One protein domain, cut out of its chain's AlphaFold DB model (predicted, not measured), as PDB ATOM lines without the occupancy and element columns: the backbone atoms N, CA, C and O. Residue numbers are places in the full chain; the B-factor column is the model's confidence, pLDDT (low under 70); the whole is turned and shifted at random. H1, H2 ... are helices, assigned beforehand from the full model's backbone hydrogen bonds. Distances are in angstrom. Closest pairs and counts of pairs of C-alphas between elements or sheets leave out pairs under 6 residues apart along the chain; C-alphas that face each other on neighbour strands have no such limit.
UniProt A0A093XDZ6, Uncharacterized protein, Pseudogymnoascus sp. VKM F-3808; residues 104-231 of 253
ATOM      1  N   THR A 104     305.854 416.407 247.835       75.50
ATOM      2  CA  THR A 104     305.450 417.346 248.877       75.50
ATOM      3  C   THR A 104     303.931 417.427 248.999       75.50
ATOM      4  O   THR A 104     303.187 417.269 248.028       75.50
ATOM      5  N   VAL A 105     303.446 417.787 250.193       71.19
ATOM      6  CA  VAL A 105     302.018 418.090 250.417       71.19
ATOM      7  C   VAL A 105     301.520 419.144 249.414       71.19
ATOM      8  O   VAL A 105     300.407 419.051 248.899       71.19
ATOM      9  N   ALA A 106     302.348 420.141 249.085       68.12
ATOM     10  CA  ALA A 106     301.996 421.185 248.128       68.12
ATOM     11  C   ALA A 106     301.719 420.623 246.719       68.12
ATOM     12  O   ALA A 106     300.722 420.989 246.101       68.12
ATOM     13  N   GLU A 107     302.523 419.678 246.231       72.69
ATOM     14  CA  GLU A 107     302.344 419.065 244.905       72.69
ATOM     15  C   GLU A 107     301.062 418.243 244.813       72.69
ATOM     16  O   GLU A 107     300.262 418.418 243.889       72.69
ATOM     17  N   VAL A 108     300.821 417.393 245.814       75.75
ATOM     18  CA  VAL A 108     299.618 416.553 245.867       75.75
ATOM     19  C   VAL A 108     298.359 417.416 245.964       75.75
ATOM     20  O   VAL A 108     297.319 417.088 245.395       75.75
ATOM     21  N   THR A 109     298.438 418.564 246.634       70.94
ATOM     22  CA  THR A 109     297.283 419.455 246.822       70.94
ATOM     23  C   THR A 109     296.986 420.310 245.595       70.94
ATOM     24  O   THR A 109     295.815 420.494 245.253       70.94
ATOM     25  N   VAL A 110     298.015 420.748 244.861       72.94
ATOM     26  CA  VAL A 110     297.842 421.332 243.523       72.94
ATOM     27  C   VAL A 110     297.183 420.314 242.594       72.94
ATOM     28  O   VAL A 110     296.219 420.655 241.904       72.94
ATOM     29  N   LEU A 111     297.619 419.054 242.618       76.12
ATOM     30  CA  LEU A 111     296.992 417.985 241.843       76.12
ATOM     31  C   LEU A 111     295.530 417.758 242.258       76.12
ATOM     32  O   LEU A 111     294.651 417.687 241.395       76.12
ATOM     33  N   ALA A 112     295.242 417.745 243.563       76.38
ATOM     34  CA  ALA A 112     293.892 417.579 244.097       76.38
ATOM     35  C   ALA A 112     292.932 418.701 243.664       76.38
ATOM     36  O   ALA A 112     291.735 418.457 243.519       76.38
ATOM     37  N   SER A 113     293.441 419.913 243.406       72.31
ATOM     38  CA  SER A 113     292.628 421.030 242.903       72.31
ATOM     39  C   SER A 113     292.114 420.820 241.470       72.31
ATOM     40  O   SER A 113     291.068 421.360 241.113       72.31
ATOM     41  N   ARG A 114     292.822 420.024 240.652       76.88
ATOM     42  CA  ARG A 114     292.487 419.772 239.239       76.88
ATOM     43  C   ARG A 114     291.880 418.387 239.009       76.88
ATOM     44  O   ARG A 114     290.926 418.260 238.247       76.88
ATOM     45  N   ARG A 115     292.440 417.348 239.639       79.94
ATOM     46  CA  ARG A 115     292.052 415.933 239.494       79.94
ATOM     47  C   ARG A 115     291.930 415.279 240.882       79.94
ATOM     48  O   ARG A 115     292.810 414.520 241.287       79.94
ATOM     49  N   PRO A 116     290.843 415.555 241.629       76.56
ATOM     50  CA  PRO A 116     290.725 415.167 243.036       76.56
ATOM     51  C   PRO A 116     290.727 413.649 243.252       76.56
ATOM     52  O   PRO A 116     291.360 413.170 244.184       76.56
ATOM     53  N   LEU A 117     290.068 412.879 242.377       78.44
ATOM     54  CA  LEU A 117     289.985 411.420 242.521       78.44
ATOM     55  C   LEU A 117     291.356 410.750 242.359       78.44
ATOM     56  O   LEU A 117     291.702 409.837 243.103       78.44
ATOM     57  N   LEU A 118     292.163 411.257 241.426       83.25
ATOM     58  CA  LEU A 118     293.517 410.770 241.191       83.25
ATOM     59  C   LEU A 118     294.443 411.121 242.363       83.25
ATOM     60  O   LEU A 118     295.218 410.279 242.807       83.25
ATOM     61  N   ALA A 119     294.315 412.330 242.915       80.56
ATOM     62  CA  ALA A 119     295.070 412.732 244.099       80.56
ATOM     63  C   ALA A 119     294.748 411.860 245.325       80.56
ATOM     64  O   ALA A 119     295.654 411.525 246.082       80.56
ATOM     65  N   VAL A 120     293.488 411.444 245.499       79.06
ATOM     66  CA  VAL A 120     293.109 410.494 246.558       79.06
ATOM     67  C   VAL A 120     293.750 409.128 246.320       79.06
ATOM     68  O   VAL A 120     294.334 408.578 247.247       79.06
ATOM     69  N   MET A 121     293.695 408.594 245.095       83.31
ATOM     70  CA  MET A 121     294.326 407.305 244.779       83.31
ATOM     71  C   MET A 121     295.837 407.316 245.050       83.31
ATOM     72  O   MET A 121     296.353 406.400 245.687       83.31
ATOM     73  N   LEU A 122     296.533 408.374 244.624       83.81
ATOM     74  CA  LEU A 122     297.963 408.538 244.893       83.81
ATOM     75  C   LEU A 122     298.257 408.736 246.381       83.81
ATOM     76  O   LEU A 122     299.200 408.140 246.886       83.81
ATOM     77  N   GLY A 123     297.443 409.518 247.096       79.06
ATOM     78  CA  GLY A 123     297.597 409.714 248.537       79.06
ATOM     79  C   GLY A 123     297.461 408.408 249.318       79.06
ATOM     80  O   GLY A 123     298.261 408.139 250.205       79.06
ATOM     81  N   VAL A 124     296.507 407.548 248.945       79.88
ATOM     82  CA  VAL A 124     296.366 406.213 249.552       79.88
ATOM     83  C   VAL A 124     297.571 405.328 249.238       79.88
ATOM     84  O   VAL A 124     298.055 404.636 250.127       79.88
ATOM     85  N   ALA A 125     298.080 405.365 248.004       82.75
ATOM     86  CA  ALA A 125     299.252 404.588 247.605       82.75
ATOM     87  C   ALA A 125     300.566 405.068 248.259       82.75
ATOM     88  O   ALA A 125     301.546 404.324 248.271       82.75
ATOM     89  N   MET A 126     300.601 406.292 248.798       79.12
ATOM     90  CA  MET A 126     301.789 406.920 249.375       79.12
ATOM     91  C   MET A 126     301.640 407.082 250.893       79.12
ATOM     92  O   MET A 126     301.053 408.053 251.361       79.12
ATOM     93  N   PRO A 127     302.198 406.171 251.706       70.62
ATOM     94  CA  PRO A 127     302.153 406.289 253.164       70.62
ATOM     95  C   PRO A 127     303.170 407.297 253.734       70.62
ATOM     96  O   PRO A 127     303.170 407.541 254.937       70.62
ATOM     97  N   SER A 128     304.038 407.874 252.895       73.56
ATOM     98  CA  SER A 128     305.038 408.871 253.284       73.56
ATOM     99  C   SER A 128     304.898 410.128 252.431       73.56
ATOM    100  O   SER A 128     304.688 410.037 251.221       73.56
ATOM    101  N   VAL A 129     305.027 411.293 253.065       68.69
ATOM    102  CA  VAL A 129     304.958 412.600 252.408       68.69
ATOM    103  C   VAL A 129     306.199 413.397 252.773       68.69
ATOM    104  O   VAL A 129     306.588 413.437 253.941       68.69
ATOM    105  N   ALA A 130     306.810 414.052 251.786       72.06
ATOM    106  CA  ALA A 130     307.987 414.862 252.039       72.06
ATOM    107  C   ALA A 130     307.642 416.136 252.816       72.06
ATOM    108  O   ALA A 130     306.749 416.909 252.443       72.06
ATOM    109  N   THR A 131     308.399 416.387 253.883       58.47
ATOM    110  CA  THR A 131     308.331 417.608 254.691       58.47
ATOM    111  C   THR A 131     309.323 418.646 254.158       58.47
ATOM    112  O   THR A 131     310.240 419.061 254.858       58.47
ATOM    113  N   GLY A 132     309.189 419.039 252.890       55.81
ATOM    114  CA  GLY A 132     310.034 420.073 252.281       55.81
ATOM    115  C   GLY A 132     310.179 419.918 250.770       55.81
ATOM    116  O   GLY A 132     310.255 418.804 250.269       55.81
ATOM    117  N   GLY A 133     310.204 421.035 250.037       56.03
ATOM    118  CA  GLY A 133     310.458 421.052 248.594       56.03
ATOM    119  C   GLY A 133     310.217 422.417 247.947       56.03
ATOM    120  O   GLY A 133     309.830 423.382 248.607       56.03
ATOM    121  N   VAL A 134     310.453 422.485 246.633       52.59
ATOM    122  CA  VAL A 134     310.501 423.712 245.803       52.59
ATOM    123  C   VAL A 134     309.184 424.511 245.816       52.59
ATOM    124  O   VAL A 134     309.170 425.704 245.522       52.59
ATOM    125  N   LEU A 135     308.075 423.889 246.225       51.94
ATOM    126  CA  LEU A 135     306.735 424.484 246.296       51.94
ATOM    127  C   LEU A 135     306.338 424.895 247.728       51.94
ATOM    128  O   LEU A 135     305.166 424.817 248.095       51.94
ATOM    129  N   ALA A 136     307.303 425.358 248.532       50.78
ATOM    130  CA  ALA A 136     307.107 425.810 249.917       50.78
ATOM    131  C   ALA A 136     305.964 426.840 250.095       50.78
ATOM    132  O   ALA A 136     305.363 426.907 251.166       50.78
ATOM    133  N   ASN A 137     305.607 427.579 249.034       57.19
ATOM    134  CA  ASN A 137     304.398 428.402 248.954       57.19
ATOM    135  C   ASN A 137     303.333 427.765 248.033       57.19
ATOM    136  O   ASN A 137     303.269 428.086 246.840       57.19
ATOM    137  N   PRO A 138     302.410 426.935 248.561       56.31
ATOM    138  CA  PRO A 138     301.356 426.307 247.754       56.31
ATOM    139  C   PRO A 138     300.418 427.336 247.096       56.31
ATOM    140  O   PRO A 138     299.830 427.070 246.050       56.31
ATOM    141  N   ALA A 139     300.300 428.539 247.672       57.41
ATOM    142  CA  ALA A 139     299.485 429.625 247.129       57.41
ATOM    143  C   ALA A 139     300.040 430.207 245.812       57.41
ATOM    144  O   ALA A 139     299.262 430.587 244.937       57.41
ATOM    145  N   GLU A 140     301.365 430.254 245.641       58.12
ATOM    146  CA  GLU A 140     302.001 430.724 244.401       58.12
ATOM    147  C   GLU A 140     301.933 429.658 243.303       58.12
ATOM    148  O   GLU A 140     301.636 429.975 242.148       58.12
ATOM    149  N   ALA A 141     302.087 428.387 243.679       56.44
ATOM    150  CA  ALA A 141     301.920 427.235 242.793       56.44
ATOM    151  C   ALA A 141     300.500 427.120 242.214       56.44
ATOM    152  O   ALA A 141     300.325 426.791 241.044       56.44
ATOM    153  N   LEU A 142     299.479 427.433 243.020       57.31
ATOM    154  CA  LEU A 142     298.078 427.469 242.587       57.31
ATOM    155  C   LEU A 142     297.755 428.689 241.706       57.31
ATOM    156  O   LEU A 142     296.815 428.630 240.915       57.31
ATOM    157  N   ARG A 143     298.505 429.796 241.833       58.69
ATOM    158  CA  ARG A 143     298.355 431.001 240.992       58.69
ATOM    159  C   ARG A 143     299.011 430.846 239.623       58.69
ATOM    160  O   ARG A 143     298.498 431.373 238.637       58.69
ATOM    161  N   ARG A 144     300.143 430.144 239.540       54.47
ATOM    162  CA  ARG A 144     300.816 429.871 238.269       54.47
ATOM    163  C   ARG A 144     300.047 428.763 237.544       54.47
ATOM    164  O   ARG A 144     300.022 427.618 237.993       54.47
ATOM    165  N   ARG A 145     299.446 429.048 236.381       50.41
ATOM    166  CA  ARG A 145     299.154 427.950 235.451       50.41
ATOM    167  C   ARG A 145     300.500 427.340 235.080       50.41
ATOM    168  O   ARG A 145     301.302 427.977 234.404       50.41
ATOM    169  N   VAL A 146     300.763 426.122 235.549       53.31
ATOM    170  CA  VAL A 146     301.734 425.245 234.893       53.31
ATOM    171  C   VAL A 146     301.096 424.851 233.564       53.31
ATOM    172  O   VAL A 146     300.472 423.798 233.437       53.31
ATOM    173  N   ASP A 147     301.136 425.783 232.616       48.47
ATOM    174  CA  ASP A 147     300.936 425.489 231.212       48.47
ATOM    175  C   ASP A 147     302.241 424.829 230.788       48.47
ATOM    176  O   ASP A 147     303.216 425.500 230.461       48.47
ATOM    177  N   ILE A 148     302.300 423.501 230.910       52.53
ATOM    178  CA  ILE A 148     303.347 422.734 230.244       52.53
ATOM    179  C   ILE A 148     303.130 423.049 228.762       52.53
ATOM    180  O   ILE A 148     302.040 422.752 228.260       52.53
ATOM    181  N   PRO A 149     304.075 423.703 228.065       48.03
ATOM    182  CA  PRO A 149     303.905 424.011 226.658       48.03
ATOM    183  C   PRO A 149     304.060 422.704 225.881       48.03
ATOM    184  O   PRO A 149     305.107 422.410 225.310       48.03
ATOM    185  N   ILE A 150     303.015 421.875 225.891       54.62
ATOM    186  CA  ILE A 150     302.924 420.673 225.072       54.62
ATOM    187  C   ILE A 150     302.607 421.162 223.657       54.62
ATOM    188  O   ILE A 150     301.457 421.221 223.225       54.62
ATOM    189  N   SER A 151     303.648 421.628 222.973       47.84
ATOM    190  CA  SER A 151     303.594 422.064 221.582       47.84
ATOM    191  C   SER A 151     303.349 420.860 220.665       47.84
ATOM    192  O   SER A 151     304.045 419.850 220.765       47.84
ATOM    193  N   GLY A 152     302.364 420.959 219.761       61.72
ATOM    194  CA  GLY A 152     302.154 420.006 218.660       61.72
ATOM    195  C   GLY A 152     300.861 419.176 218.706       61.72
ATOM    196  O   GLY A 152     299.894 419.506 219.393       61.72
ATOM    197  N   VAL A 153     300.847 418.085 217.924       54.81
ATOM    198  CA  VAL A 153     299.707 417.178 217.632       54.81
ATOM    199  C   VAL A 153     298.967 416.688 218.893       54.81
ATOM    200  O   VAL A 153     297.760 416.436 218.838       54.81
ATOM    201  N   LEU A 154     299.648 416.639 220.043       56.66
ATOM    202  CA  LEU A 154     299.083 416.280 221.349       56.66
ATOM    203  C   LEU A 154     298.009 417.267 221.844       56.66
ATOM    204  O   LEU A 154     297.005 416.853 222.418       56.66
ATOM    205  N   ALA A 155     298.176 418.569 221.594       58.09
ATOM    206  CA  ALA A 155     297.218 419.588 222.030       58.09
ATOM    207  C   ALA A 155     295.928 419.583 221.188       58.09
ATOM    208  O   ALA A 155     294.861 419.952 221.673       58.09
ATOM    209  N   ARG A 156     296.009 419.139 219.925       61.88
ATOM    210  CA  ARG A 156     294.880 419.129 218.976       61.88
ATOM    211  C   ARG A 156     293.999 417.882 219.100       61.88
ATOM    212  O   ARG A 156     292.844 417.890 218.678       61.88
ATOM    213  N   THR A 157     294.519 416.820 219.702       70.94
ATOM    214  CA  THR A 157     293.942 415.482 219.591       70.94
ATOM    215  C   THR A 157     293.315 415.032 220.912       70.94
ATOM    216  O   THR A 157     294.001 414.583 221.826       70.94
ATOM    217  N   ARG A 158     291.981 415.128 221.020       76.69
ATOM    218  CA  ARG A 158     291.241 414.815 222.264       76.69
ATOM    219  C   ARG A 158     291.412 413.370 222.752       76.69
ATOM    220  O   ARG A 158     291.426 413.153 223.958       76.69
ATOM    221  N   TRP A 159     291.571 412.391 221.854       81.81
ATOM    222  CA  TRP A 159     291.706 410.981 222.251       81.81
ATOM    223  C   TRP A 159     293.019 410.691 222.994       81.81
ATOM    224  O   TRP A 159     293.026 409.852 223.891       81.81
ATOM    225  N   LEU A 160     294.094 411.437 222.707       84.88
ATOM    226  CA  LEU A 160     295.366 411.309 223.429       84.88
ATOM    227  C   LEU A 160     295.224 411.731 224.897       84.88
ATOM    228  O   LEU A 160     295.758 411.065 225.775       84.88
ATOM    229  N   TRP A 161     294.446 412.776 225.191       82.12
ATOM    230  CA  TRP A 161     294.170 413.195 226.573       82.12
ATOM    231  C   TRP A 161     293.369 412.157 227.360       82.12
ATOM    232  O   TRP A 161     293.622 411.955 228.551       82.12
ATOM    233  N   VAL A 162     292.421 411.488 226.698       85.44
ATOM    234  CA  VAL A 162     291.660 410.380 227.290       85.44
ATOM    235  C   VAL A 162     292.582 409.194 227.561       85.44
ATOM    236  O   VAL A 162     292.545 408.651 228.660       85.44
ATOM    237  N   LEU A 163     293.458 408.847 226.612       89.00
ATOM    238  CA  LEU A 163     294.442 407.774 226.771       89.00
ATOM    239  C   LEU A 163     295.397 408.050 227.940       89.00
ATOM    240  O   LEU A 163     295.581 407.185 228.788       89.00
ATOM    241  N   ILE A 164     295.958 409.260 228.020       88.06
ATOM    242  CA  ILE A 164     296.858 409.662 229.111       88.06
ATOM    243  C   ILE A 164     296.138 409.544 230.455       88.06
ATOM    244  O   ILE A 164     296.658 408.929 231.380       88.06
ATOM    245  N   SER A 165     294.909 410.058 230.544       86.94
ATOM    246  CA  SER A 165     294.122 409.965 231.776       86.94
ATOM    247  C   SER A 165     293.835 408.503 232.147       86.94
ATOM    248  O   SER A 165     293.961 408.134 233.310       86.94
ATOM    249  N   ALA A 166     293.499 407.649 231.175       89.88
ATOM    250  CA  ALA A 166     293.276 406.224 231.410       89.88
ATOM    251  C   ALA A 166     294.539 405.520 231.936       89.88
ATOM    252  O   ALA A 166     294.458 404.757 232.897       89.88
ATOM    253  N   VAL A 167     295.705 405.819 231.360       92.62
ATOM    254  CA  VAL A 167     296.998 405.283 231.813       92.62
ATOM    255  C   VAL A 167     297.325 405.748 233.233       92.62
ATOM    256  O   VAL A 167     297.722 404.931 234.058       92.62
ATOM    257  N   GLU A 168     297.109 407.025 233.552       90.38
ATOM    258  CA  GLU A 168     297.327 407.550 234.904       90.38
ATOM    259  C   GLU A 168     296.475 406.816 235.956       90.38
ATOM    260  O   GLU A 168     296.988 406.432 237.008       90.38
ATOM    261  N   TYR A 169     295.192 406.569 235.667       90.25
ATOM    262  CA  TYR A 169     294.310 405.821 236.568       90.25
ATOM    263  C   TYR A 169     294.705 404.347 236.695       90.25
ATOM    264  O   TYR A 169     294.649 403.799 237.796       90.25
ATOM    265  N   LEU A 170     295.143 403.715 235.603       93.56
ATOM    266  CA  LEU A 170     295.651 402.343 235.638       93.56
ATOM    267  C   LEU A 170     296.890 402.238 236.533       93.56
ATOM    268  O   LEU A 170     296.913 401.398 237.430       93.56
ATOM    269  N   ILE A 171     297.868 403.130 236.362       93.12
ATOM    270  CA  ILE A 171     299.085 403.158 237.186       93.12
ATOM    271  C   ILE A 171     298.734 403.406 238.658       93.12
ATOM    272  O   ILE A 171     299.224 402.692 239.531       93.12
ATOM    273  N   ALA A 172     297.851 404.369 238.945       90.12
ATOM    274  CA  ALA A 172     297.424 404.654 240.312       90.12
ATOM    275  C   ALA A 172     296.725 403.444 240.960       90.12
ATOM    276  O   ALA A 172     297.005 403.104 242.108       90.12
ATOM    277  N   SER A 173     295.861 402.747 240.215       88.94
ATOM    278  CA  SER A 173     295.197 401.532 240.699       88.94
ATOM    279  C   SER A 173     296.179 400.380 240.948       88.94
ATOM    280  O   SER A 173     296.077 399.702 241.970       88.94
ATOM    281  N   ALA A 174     297.175 400.206 240.075       92.94
ATOM    282  CA  ALA A 174     298.223 399.205 240.234       92.94
ATOM    283  C   ALA A 174     299.092 399.490 241.469       92.94
ATOM    284  O   ALA A 174     299.420 398.568 242.213       92.94
ATOM    285  N   ALA A 175     299.405 400.760 241.741       91.38
ATOM    286  CA  ALA A 175     300.139 401.161 242.938       91.38
ATOM    287  C   ALA A 175     299.357 400.855 244.228       91.38
ATOM    288  O   ALA A 175     299.929 400.337 245.187       91.38
ATOM    289  N   ILE A 176     298.043 401.105 244.239       88.75
ATOM    290  CA  ILE A 176     297.166 400.735 245.361       88.75
ATOM    291  C   ILE A 176     297.144 399.214 245.551       88.75
ATOM    292  O   ILE A 176     297.300 398.732 246.671       88.75
ATOM    293  N   ALA A 177     296.979 398.448 244.470       90.50
ATOM    294  CA  ALA A 177     296.999 396.989 244.533       90.50
ATOM    295  C   ALA A 177     298.336 396.467 245.083       90.50
ATOM    296  O   ALA A 177     298.344 395.580 245.934       90.50
ATOM    297  N   ASN A 178     299.455 397.066 244.665       92.12
ATOM    298  CA  ASN A 178     300.782 396.747 245.182       92.12
ATOM    299  C   ASN A 178     300.907 397.049 246.684       92.12
ATOM    300  O   ASN A 178     301.421 396.221 247.431       92.12
ATOM    301  N   LEU A 179     300.385 398.190 247.147       87.81
ATOM    302  CA  LEU A 179     300.347 398.518 248.572       87.81
ATOM    303  C   LEU A 179     299.564 397.463 249.366       87.81
ATOM    304  O   LEU A 179     300.058 396.966 250.373       87.81
ATOM    305  N   PHE A 180     298.370 397.080 248.909       86.75
ATOM    306  CA  PHE A 180     297.575 396.049 249.583       86.75
ATOM    307  C   PHE A 180     298.244 394.673 249.558       86.75
ATOM    308  O   PHE A 180     298.170 393.946 250.548       86.75
ATOM    309  N   HIS A 181     298.925 394.326 248.466       88.25
ATOM    310  CA  HIS A 181     299.702 393.095 248.386       88.25
ATOM    311  C   HIS A 181     300.852 393.089 249.405       88.25
ATOM    312  O   HIS A 181     301.022 392.113 250.133       88.25
ATOM    313  N   LEU A 182     301.580 394.202 249.529       85.62
ATOM    314  CA  LEU A 182     302.637 394.362 250.526       85.62
ATOM    315  C   LEU A 182     302.082 394.277 251.956       85.62
ATOM    316  O   LEU A 182     302.635 393.569 252.792       85.62
ATOM    317  N   LEU A 183     300.962 394.953 252.240       83.06
ATOM    318  CA  LEU A 183     300.297 394.884 253.545       83.06
ATOM    319  C   LEU A 183     299.866 393.458 253.886       83.06
ATOM    320  O   LEU A 183     300.025 393.037 255.028       83.06
ATOM    321  N   TYR A 184     299.358 392.709 252.905       83.50
ATOM    322  CA  TYR A 184     299.009 391.305 253.083       83.50
ATOM    323  C   TYR A 184     300.236 390.467 253.456       83.50
ATOM    324  O   TYR A 184     300.192 389.733 254.443       83.50
ATOM    325  N   GLN A 185     301.344 390.616 252.724       84.12
ATOM    326  CA  GLN A 185     302.587 389.908 253.037       84.12
ATOM    327  C   GLN A 185     303.101 390.270 254.437       84.12
ATOM    328  O   GLN A 185     303.409 389.385 255.231       84.12
ATOM    329  N   LEU A 186     303.125 391.556 254.790       80.62
ATOM    330  CA  LEU A 186     303.578 392.006 256.107       80.62
ATOM    331  C   LEU A 186     302.665 391.516 257.238       80.62
ATOM    332  O   LEU A 186     303.153 391.140 258.300       80.62
ATOM    333  N   ALA A 187     301.351 391.486 257.029       78.44
ATOM    334  CA  ALA A 187     300.412 391.063 258.058       78.44
ATOM    335  C   ALA A 187     300.418 389.541 258.285       78.44
ATOM    336  O   ALA A 187     300.290 389.096 259.425       78.44
ATOM    337  N   TYR A 188     300.538 388.742 257.219       78.06
ATOM    338  CA  TYR A 188     300.336 387.291 257.294       78.06
ATOM    339  C   TYR A 188     301.611 386.452 257.187       78.06
ATOM    340  O   TYR A 188     301.606 385.351 257.731       78.06
ATOM    341  N   LEU A 189     302.667 386.949 256.535       79.44
ATOM    342  CA  LEU A 189     303.935 386.224 256.331       79.44
ATOM    343  C   LEU A 189     305.076 386.743 257.217       79.44
ATOM    344  O   LEU A 189     306.130 386.116 257.290       79.44
ATOM    345  N   SER A 190     304.900 387.902 257.862       78.06
ATOM    346  CA  SER A 190     305.895 388.458 258.781       78.06
ATOM    347  C   SER A 190     305.448 388.340 260.236       78.06
ATOM    348  O   SER A 190     304.289 388.585 260.584       78.06
ATOM    349  N   VAL A 191     306.397 387.993 261.104       76.62
ATOM    350  CA  VAL A 191     306.197 387.967 262.551       76.62
ATOM    351  C   VAL A 191     306.524 389.359 263.090       76.62
ATOM    352  O   VAL A 191     307.684 389.710 263.283       76.62
ATOM    353  N   SER A 192     305.494 390.181 263.300       71.69
ATOM    354  CA  SER A 192     305.644 391.541 263.827       71.69
ATOM    355  C   SER A 192     305.160 391.643 265.271       71.69
ATOM    356  O   SER A 192     304.175 391.015 265.662       71.69
ATOM    357  N   VAL A 193     305.805 392.505 266.066       67.25
ATOM    358  CA  VAL A 193     305.362 392.800 267.440       67.25
ATOM    359  C   VAL A 193     303.926 393.322 267.445       67.25
ATOM    360  O   VAL A 193     303.164 392.966 268.330       67.25
ATOM    361  N   SER A 194     303.505 394.085 266.433       58.84
ATOM    362  CA  SER A 194     302.112 394.525 266.281       58.84
ATOM    363  C   SER A 194     301.116 393.369 266.179       58.84
ATOM    364  O   SER A 194     300.018 393.477 266.712       58.84
ATOM    365  N   ALA A 195     301.503 392.258 265.548       59.81
ATOM    366  CA  ALA A 195     300.654 391.079 265.437       59.81
ATOM    367  C   ALA A 195     300.669 390.200 266.702       59.81
ATOM    368  O   ALA A 195     299.757 389.410 266.913       59.81
ATOM    369  N   ILE A 196     301.685 390.328 267.560       63.31
ATOM    370  CA  ILE A 196     301.830 389.493 268.762       63.31
ATOM    371  C   ILE A 196     301.389 390.233 270.040       63.31
ATOM    372  O   ILE A 196     300.740 389.648 270.906       63.31
ATOM    373  N   ALA A 197     301.738 391.513 270.172       58.09
ATOM    374  CA  ALA A 197     301.605 392.298 271.400       58.09
ATOM    375  C   ALA A 197     300.196 392.860 271.624       58.09
ATOM    376  O   ALA A 197     299.797 393.106 272.763       58.09
ATOM    377  N   ILE A 198     299.435 393.090 270.551       58.16
ATOM    378  CA  ILE A 198     298.119 393.720 270.644       58.16
ATOM    379  C   ILE A 198     297.072 392.623 270.838       58.16
ATOM    380  O   ILE A 198     296.576 392.022 269.887       58.16
ATOM    381  N   ASN A 199     296.731 392.355 272.100       57.19
ATOM    382  CA  ASN A 199     295.586 391.516 272.432       57.19
ATOM    383  C   ASN A 199     294.300 392.340 272.326       57.19
ATOM    384  O   ASN A 199     293.826 392.925 273.298       57.19
ATOM    385  N   SER A 200     293.733 392.386 271.130       51.50
ATOM    386  CA  SER A 200     292.472 393.070 270.854       51.50
ATOM    387  C   SER A 200     291.226 392.229 271.171       51.50
ATOM    388  O   SER A 200     290.125 392.572 270.740       51.50
ATOM    389  N   GLY A 201     291.368 391.131 271.923       57.34
ATOM    390  CA  GLY A 201     290.259 390.255 272.297       57.34
ATOM    391  C   GLY A 201     289.597 389.616 271.072       57.34
ATOM    392  O   GLY A 201     290.095 388.632 270.541       57.34
ATOM    393  N   ALA A 202     288.469 390.178 270.626       49.34
ATOM    394  CA  ALA A 202     287.643 389.655 269.531       49.34
ATOM    395  C   ALA A 202     288.142 390.006 268.113       49.34
ATOM    396  O   ALA A 202     287.608 389.482 267.134       49.34
ATOM    397  N   LEU A 203     289.128 390.899 267.987       53.47
ATOM    398  CA  LEU A 203     289.654 391.345 266.694       53.47
ATOM    399  C   LEU A 203     290.877 390.521 266.285       53.47
ATOM    400  O   LEU A 203     291.753 390.258 267.110       53.47
ATOM    401  N   SER A 204     290.943 390.140 265.005       55.69
ATOM    402  CA  SER A 204     292.087 389.411 264.443       55.69
ATOM    403  C   SER A 204     293.374 390.224 264.588       55.69
ATOM    404  O   SER A 204     293.427 391.364 264.152       55.69
ATOM    405  N   GLN A 205     294.427 389.636 265.158       60.03
ATOM    406  CA  GLN A 205     295.726 390.277 265.437       60.03
ATOM    407  C   GLN A 205     296.399 390.965 264.229       60.03
ATOM    408  O   GLN A 205     297.266 391.817 264.390       60.03
ATOM    409  N   THR A 206     295.991 390.635 263.004       64.19
ATOM    410  CA  THR A 206     296.522 391.209 261.763       64.19
ATOM    411  C   THR A 206     295.876 392.535 261.354       64.19
ATOM    412  O   THR A 206     296.355 393.187 260.426       64.19
ATOM    413  N   TYR A 207     294.827 392.986 262.048       66.75
ATOM    414  CA  TYR A 207     294.063 394.184 261.687       66.75
ATOM    415  C   TYR A 207     294.811 395.514 261.869       66.75
ATOM    416  O   TYR A 207     294.461 396.499 261.222       66.75
ATOM    417  N   THR A 208     295.839 395.574 262.724       69.62
ATOM    418  CA  THR A 208     296.492 396.838 263.105       69.62
ATOM    419  C   THR A 208     297.126 397.564 261.919       69.62
ATOM    420  O   THR A 208     296.963 398.775 261.794       69.62
ATOM    421  N   LEU A 209     297.806 396.843 261.022       73.25
ATOM    422  CA  LEU A 209     298.434 397.440 259.837       73.25
ATOM    423  C   LEU A 209     297.387 397.988 258.860       73.25
ATOM    424  O   LEU A 209     297.527 399.100 258.352       73.25
ATOM    425  N   PHE A 210     296.301 397.240 258.649       74.88
ATOM    426  CA  PHE A 210     295.184 397.686 257.817       74.88
ATOM    427  C   PHE A 210     294.489 398.911 258.411       74.88
ATOM    428  O   PHE A 210     294.188 399.851 257.677       74.88
ATOM    429  N   LEU A 211     294.289 398.945 259.732       74.12
ATOM    430  CA  LEU A 211     293.754 400.119 260.417       74.12
ATOM    431  C   LEU A 211     294.655 401.337 260.263       74.12
ATOM    432  O   LEU A 211     294.146 402.435 260.072       74.12
ATOM    433  N   TRP A 212     295.974 401.161 260.325       73.06
ATOM    434  CA  TRP A 212     296.915 402.268 260.179       73.06
ATOM    435  C   TRP A 212     296.790 402.932 258.804       73.06
ATOM    436  O   TRP A 212     296.701 404.153 258.702       73.06
ATOM    437  N   VAL A 213     296.678 402.128 257.743       74.19
ATOM    438  CA  VAL A 213     296.448 402.628 256.379       74.19
ATOM    439  C   VAL A 213     295.051 403.223 256.226       74.19
ATOM    440  O   VAL A 213     294.885 404.271 255.602       74.19
ATOM    441  N   LEU A 214     294.042 402.616 256.849       75.19
ATOM    442  CA  LEU A 214     292.688 403.156 256.852       75.19
ATOM    443  C   LEU A 214     292.610 404.502 257.590       75.19
ATOM    444  O   LEU A 214     291.833 405.360 257.182       75.19
ATOM    445  N   LEU A 215     293.445 404.728 258.609       72.69
ATOM    446  CA  LEU A 215     293.554 405.990 259.348       72.69
ATOM    447  C   LEU A 215     294.241 407.104 258.535       72.69
ATOM    448  O   LEU A 215     293.987 408.285 258.777       72.69
ATOM    449  N   LEU A 216     295.041 406.761 257.519       72.38
ATOM    450  CA  LEU A 216     295.612 407.747 256.594       72.38
ATOM    451  C   LEU A 216     294.542 408.388 255.702       72.38
ATOM    452  O   LEU A 216     294.617 409.580 255.416       72.38
ATOM    453  N   VAL A 217     293.507 407.643 255.301       72.19
ATOM    454  CA  VAL A 217     292.414 408.160 254.455       72.19
ATOM    455  C   VAL A 217     291.727 409.398 255.063       72.19
ATOM    456  O   VAL A 217     291.681 410.436 254.395       72.19
ATOM    457  N   PRO A 218     291.215 409.373 256.313       70.81
ATOM    458  CA  PRO A 218     290.628 410.555 256.930       70.81
ATOM    459  C   PRO A 218     291.665 411.654 257.183       70.81
ATOM    460  O   PRO A 218     291.313 412.827 257.067       70.81
ATOM    461  N   ALA A 219     292.931 411.319 257.460       71.50
ATOM    462  CA  ALA A 219     293.991 412.320 257.590       71.50
ATOM    463  C   ALA A 219     294.193 413.103 256.277       71.50
ATOM    464  O   ALA A 219     294.232 414.336 256.291       71.50
ATOM    465  N   TYR A 220     294.212 412.413 255.132       70.19
ATOM    466  CA  TYR A 220     294.275 413.042 253.812       70.19
ATOM    467  C   TYR A 220     293.028 413.875 253.495       70.19
ATOM    468  O   TYR A 220     293.149 414.996 252.994       70.19
ATOM    469  N   LEU A 221     291.831 413.382 253.832       69.88
ATOM    470  CA  LEU A 221     290.582 414.131 253.650       69.88
ATOM    471  C   LEU A 221     290.554 415.417 254.490       69.88
ATOM    472  O   LEU A 221     290.169 416.472 253.983       69.88
ATOM    473  N   LEU A 222     290.995 415.352 255.749       71.62
ATOM    474  CA  LEU A 222     291.106 416.513 256.635       71.62
ATOM    475  C   LEU A 222     292.144 417.516 256.118       71.62
ATOM    476  O   LEU A 222     291.866 418.716 256.097       71.62
ATOM    477  N   GLY A 223     293.299 417.038 255.644       66.62
ATOM    478  CA  GLY A 223     294.327 417.876 255.023       66.62
ATOM    479  C   GLY A 223     293.810 418.614 253.785       66.62
ATOM    480  O   GLY A 223     293.959 419.834 253.674       66.62
ATOM    481  N   PHE A 224     293.109 417.906 252.895       68.44
ATOM    482  CA  PHE A 224     292.460 418.504 251.727       68.44
ATOM    483  C   PHE A 224     291.413 419.551 252.127       68.44
ATOM    484  O   PHE A 224     291.372 420.651 251.567       68.44
ATOM    485  N   TRP A 225     290.578 419.239 253.120       66.75
ATOM    486  CA  TRP A 225     289.523 420.140 253.573       66.75
ATOM    487  C   TRP A 225     290.085 421.414 254.218       66.75
ATOM    488  O   TRP A 225     289.632 422.517 253.906       66.75
ATOM    489  N   ALA A 226     291.126 421.286 255.047       68.31
ATOM    490  CA  ALA A 226     291.827 422.415 255.654       68.31
ATOM    491  C   ALA A 226     292.427 423.361 254.601       68.31
ATOM    492  O   ALA A 226     292.320 424.584 254.726       68.31
ATOM    493  N   LEU A 227     293.005 422.814 253.531       64.44
ATOM    494  CA  LEU A 227     293.570 423.604 252.437       64.44
ATOM    495  C   LEU A 227     292.502 424.283 251.588       64.44
ATOM    496  O   LEU A 227     292.638 425.465 251.273       64.44
ATOM    497  N   LYS A 228     291.403 423.585 251.288       66.88
ATOM    498  CA  LYS A 228     290.259 424.168 250.579       66.88
ATOM    499  C   LYS A 228     289.690 425.383 251.316       66.88
ATOM    500  O   LYS A 228     289.283 426.343 250.673       66.88
ATOM    501  N   MET A 229     289.681 425.364 252.650       68.50
ATOM    502  CA  MET A 229     289.249 426.512 253.454       68.50
ATOM    503  C   MET A 229     290.266 427.660 253.486       68.50
ATOM    504  O   MET A 229     289.867 428.818 253.597       68.50
ATOM    505  N   ARG A 230     291.570 427.360 253.415       64.44
ATOM    506  CA  ARG A 230     292.639 428.374 253.406       64.44
ATOM    507  C   ARG A 230     292.826 429.039 252.043       64.44
ATOM    508  O   ARG A 230     293.308 430.168 251.984       64.44
ATOM    509  N   TYR A 231     292.445 428.369 250.959       60.69
ATOM    510  CA  TYR A 231     292.509 428.930 249.617       60.69
ATOM    511  C   TYR A 231     291.425 430.002 249.419       60.69
ATOM    512  O   TYR A 231     290.256 429.697 249.193       60.69
TER     513      TYR A 231
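Overview. This is residues 104 to 231 of the 253 residues of an uncharacterized protein of Pseudogymnoascus sp. VKM F-3808 (UniProt A0A093XDZ6). Two long helices, H5 and H7, make a V, meeting near the last residues of H5 and the first of H7, and the short helix H2 lies in the gap between them, touching both. H1 folds back on H2 as a helical hairpin and reaches H7 towards its last residues, H3 packs on H1, and little H6 sits at the point of the V; residues 143 to 164, with H4 and the first residues of H5, stick out. The printed part has 128 residues with seven named helices, H1 to H7 in order, and no named strand; the class is all helix. The whole is loose, with a radius of gyration of the C-alphas of 18.9 A, and elongated, spanning 60 by 34 by 22 A.

Arrangement. H1, residues 105 to 114, and H2, residues 116 to 125, form a hairpin: they touch, closest at the C-alphas of Ala 112 and Ala 119, 5.0 A, and run opposite ways at a tilt of 35.2 degrees, only just steep. H3, residues 138 to 143, touches H1, closest at the C-alphas of Ala 106 and Pro 138, 5.2 A. H4, residues 153 to 156, touches no helix. H5, residues 158 to 188, touches H2 with residues 169 to 179 alone, closest at the C-alphas of Ala 125 and Ile 176, 4.9 A, at a shallow tilt of 29 degrees, the same way. H6, residues 193 to 197, and H7, residues 207 to 230, only just touch, with 3 pairs of C-alphas within 8 A, closest at Ser 194 and Thr 208, 6.9 A. H7 is the hub, touching H1, H2, H5 and H6. It touches H5 at a steep tilt of 40 degrees, opposite ways, closest at the C-alphas of Ala 187 and Leu 209, 6.9 A. It touches H2 closest at the C-alphas of Val 124 and Val 217, 6.6 A. H1 and H7 only just touch, with 3 pairs of C-alphas within 8 A, closest at Thr 109 and Phe 224, 6.9 A. H2, H5 and H7 are a bundle, three helices grouped together. H1 and H5 are apart. In H2, H3, H5 and H6 every O i to N i+4 pair is within hydrogen-bond range; in H1 5 of 6 are and in H7 18 of 20, while H4 is too short for such a pair.

Along the chain. H1 begins at C-alpha 105, (302.018, 418.090, 250.417). H5 is 45.5 A long, from C-alpha 158 at (291.241, 414.815, 222.264). H7 is 35.2 A long and ends at C-alpha 230, (292.639, 428.374, 253.406). H1 measures 14.8 A and H2 14.3 A.

Size, cuts and confidence. The C-alphas farthest apart are those of Gly 152 and Gly 201, 62.5 A. The printed part has no cut. The link from H2 to H3, 12 residues, is long. The mean pLDDT of the printed part is 71.3, and 54 residues are under 70, among them residues 131 to 156, 193 to 208 and 223 to 231.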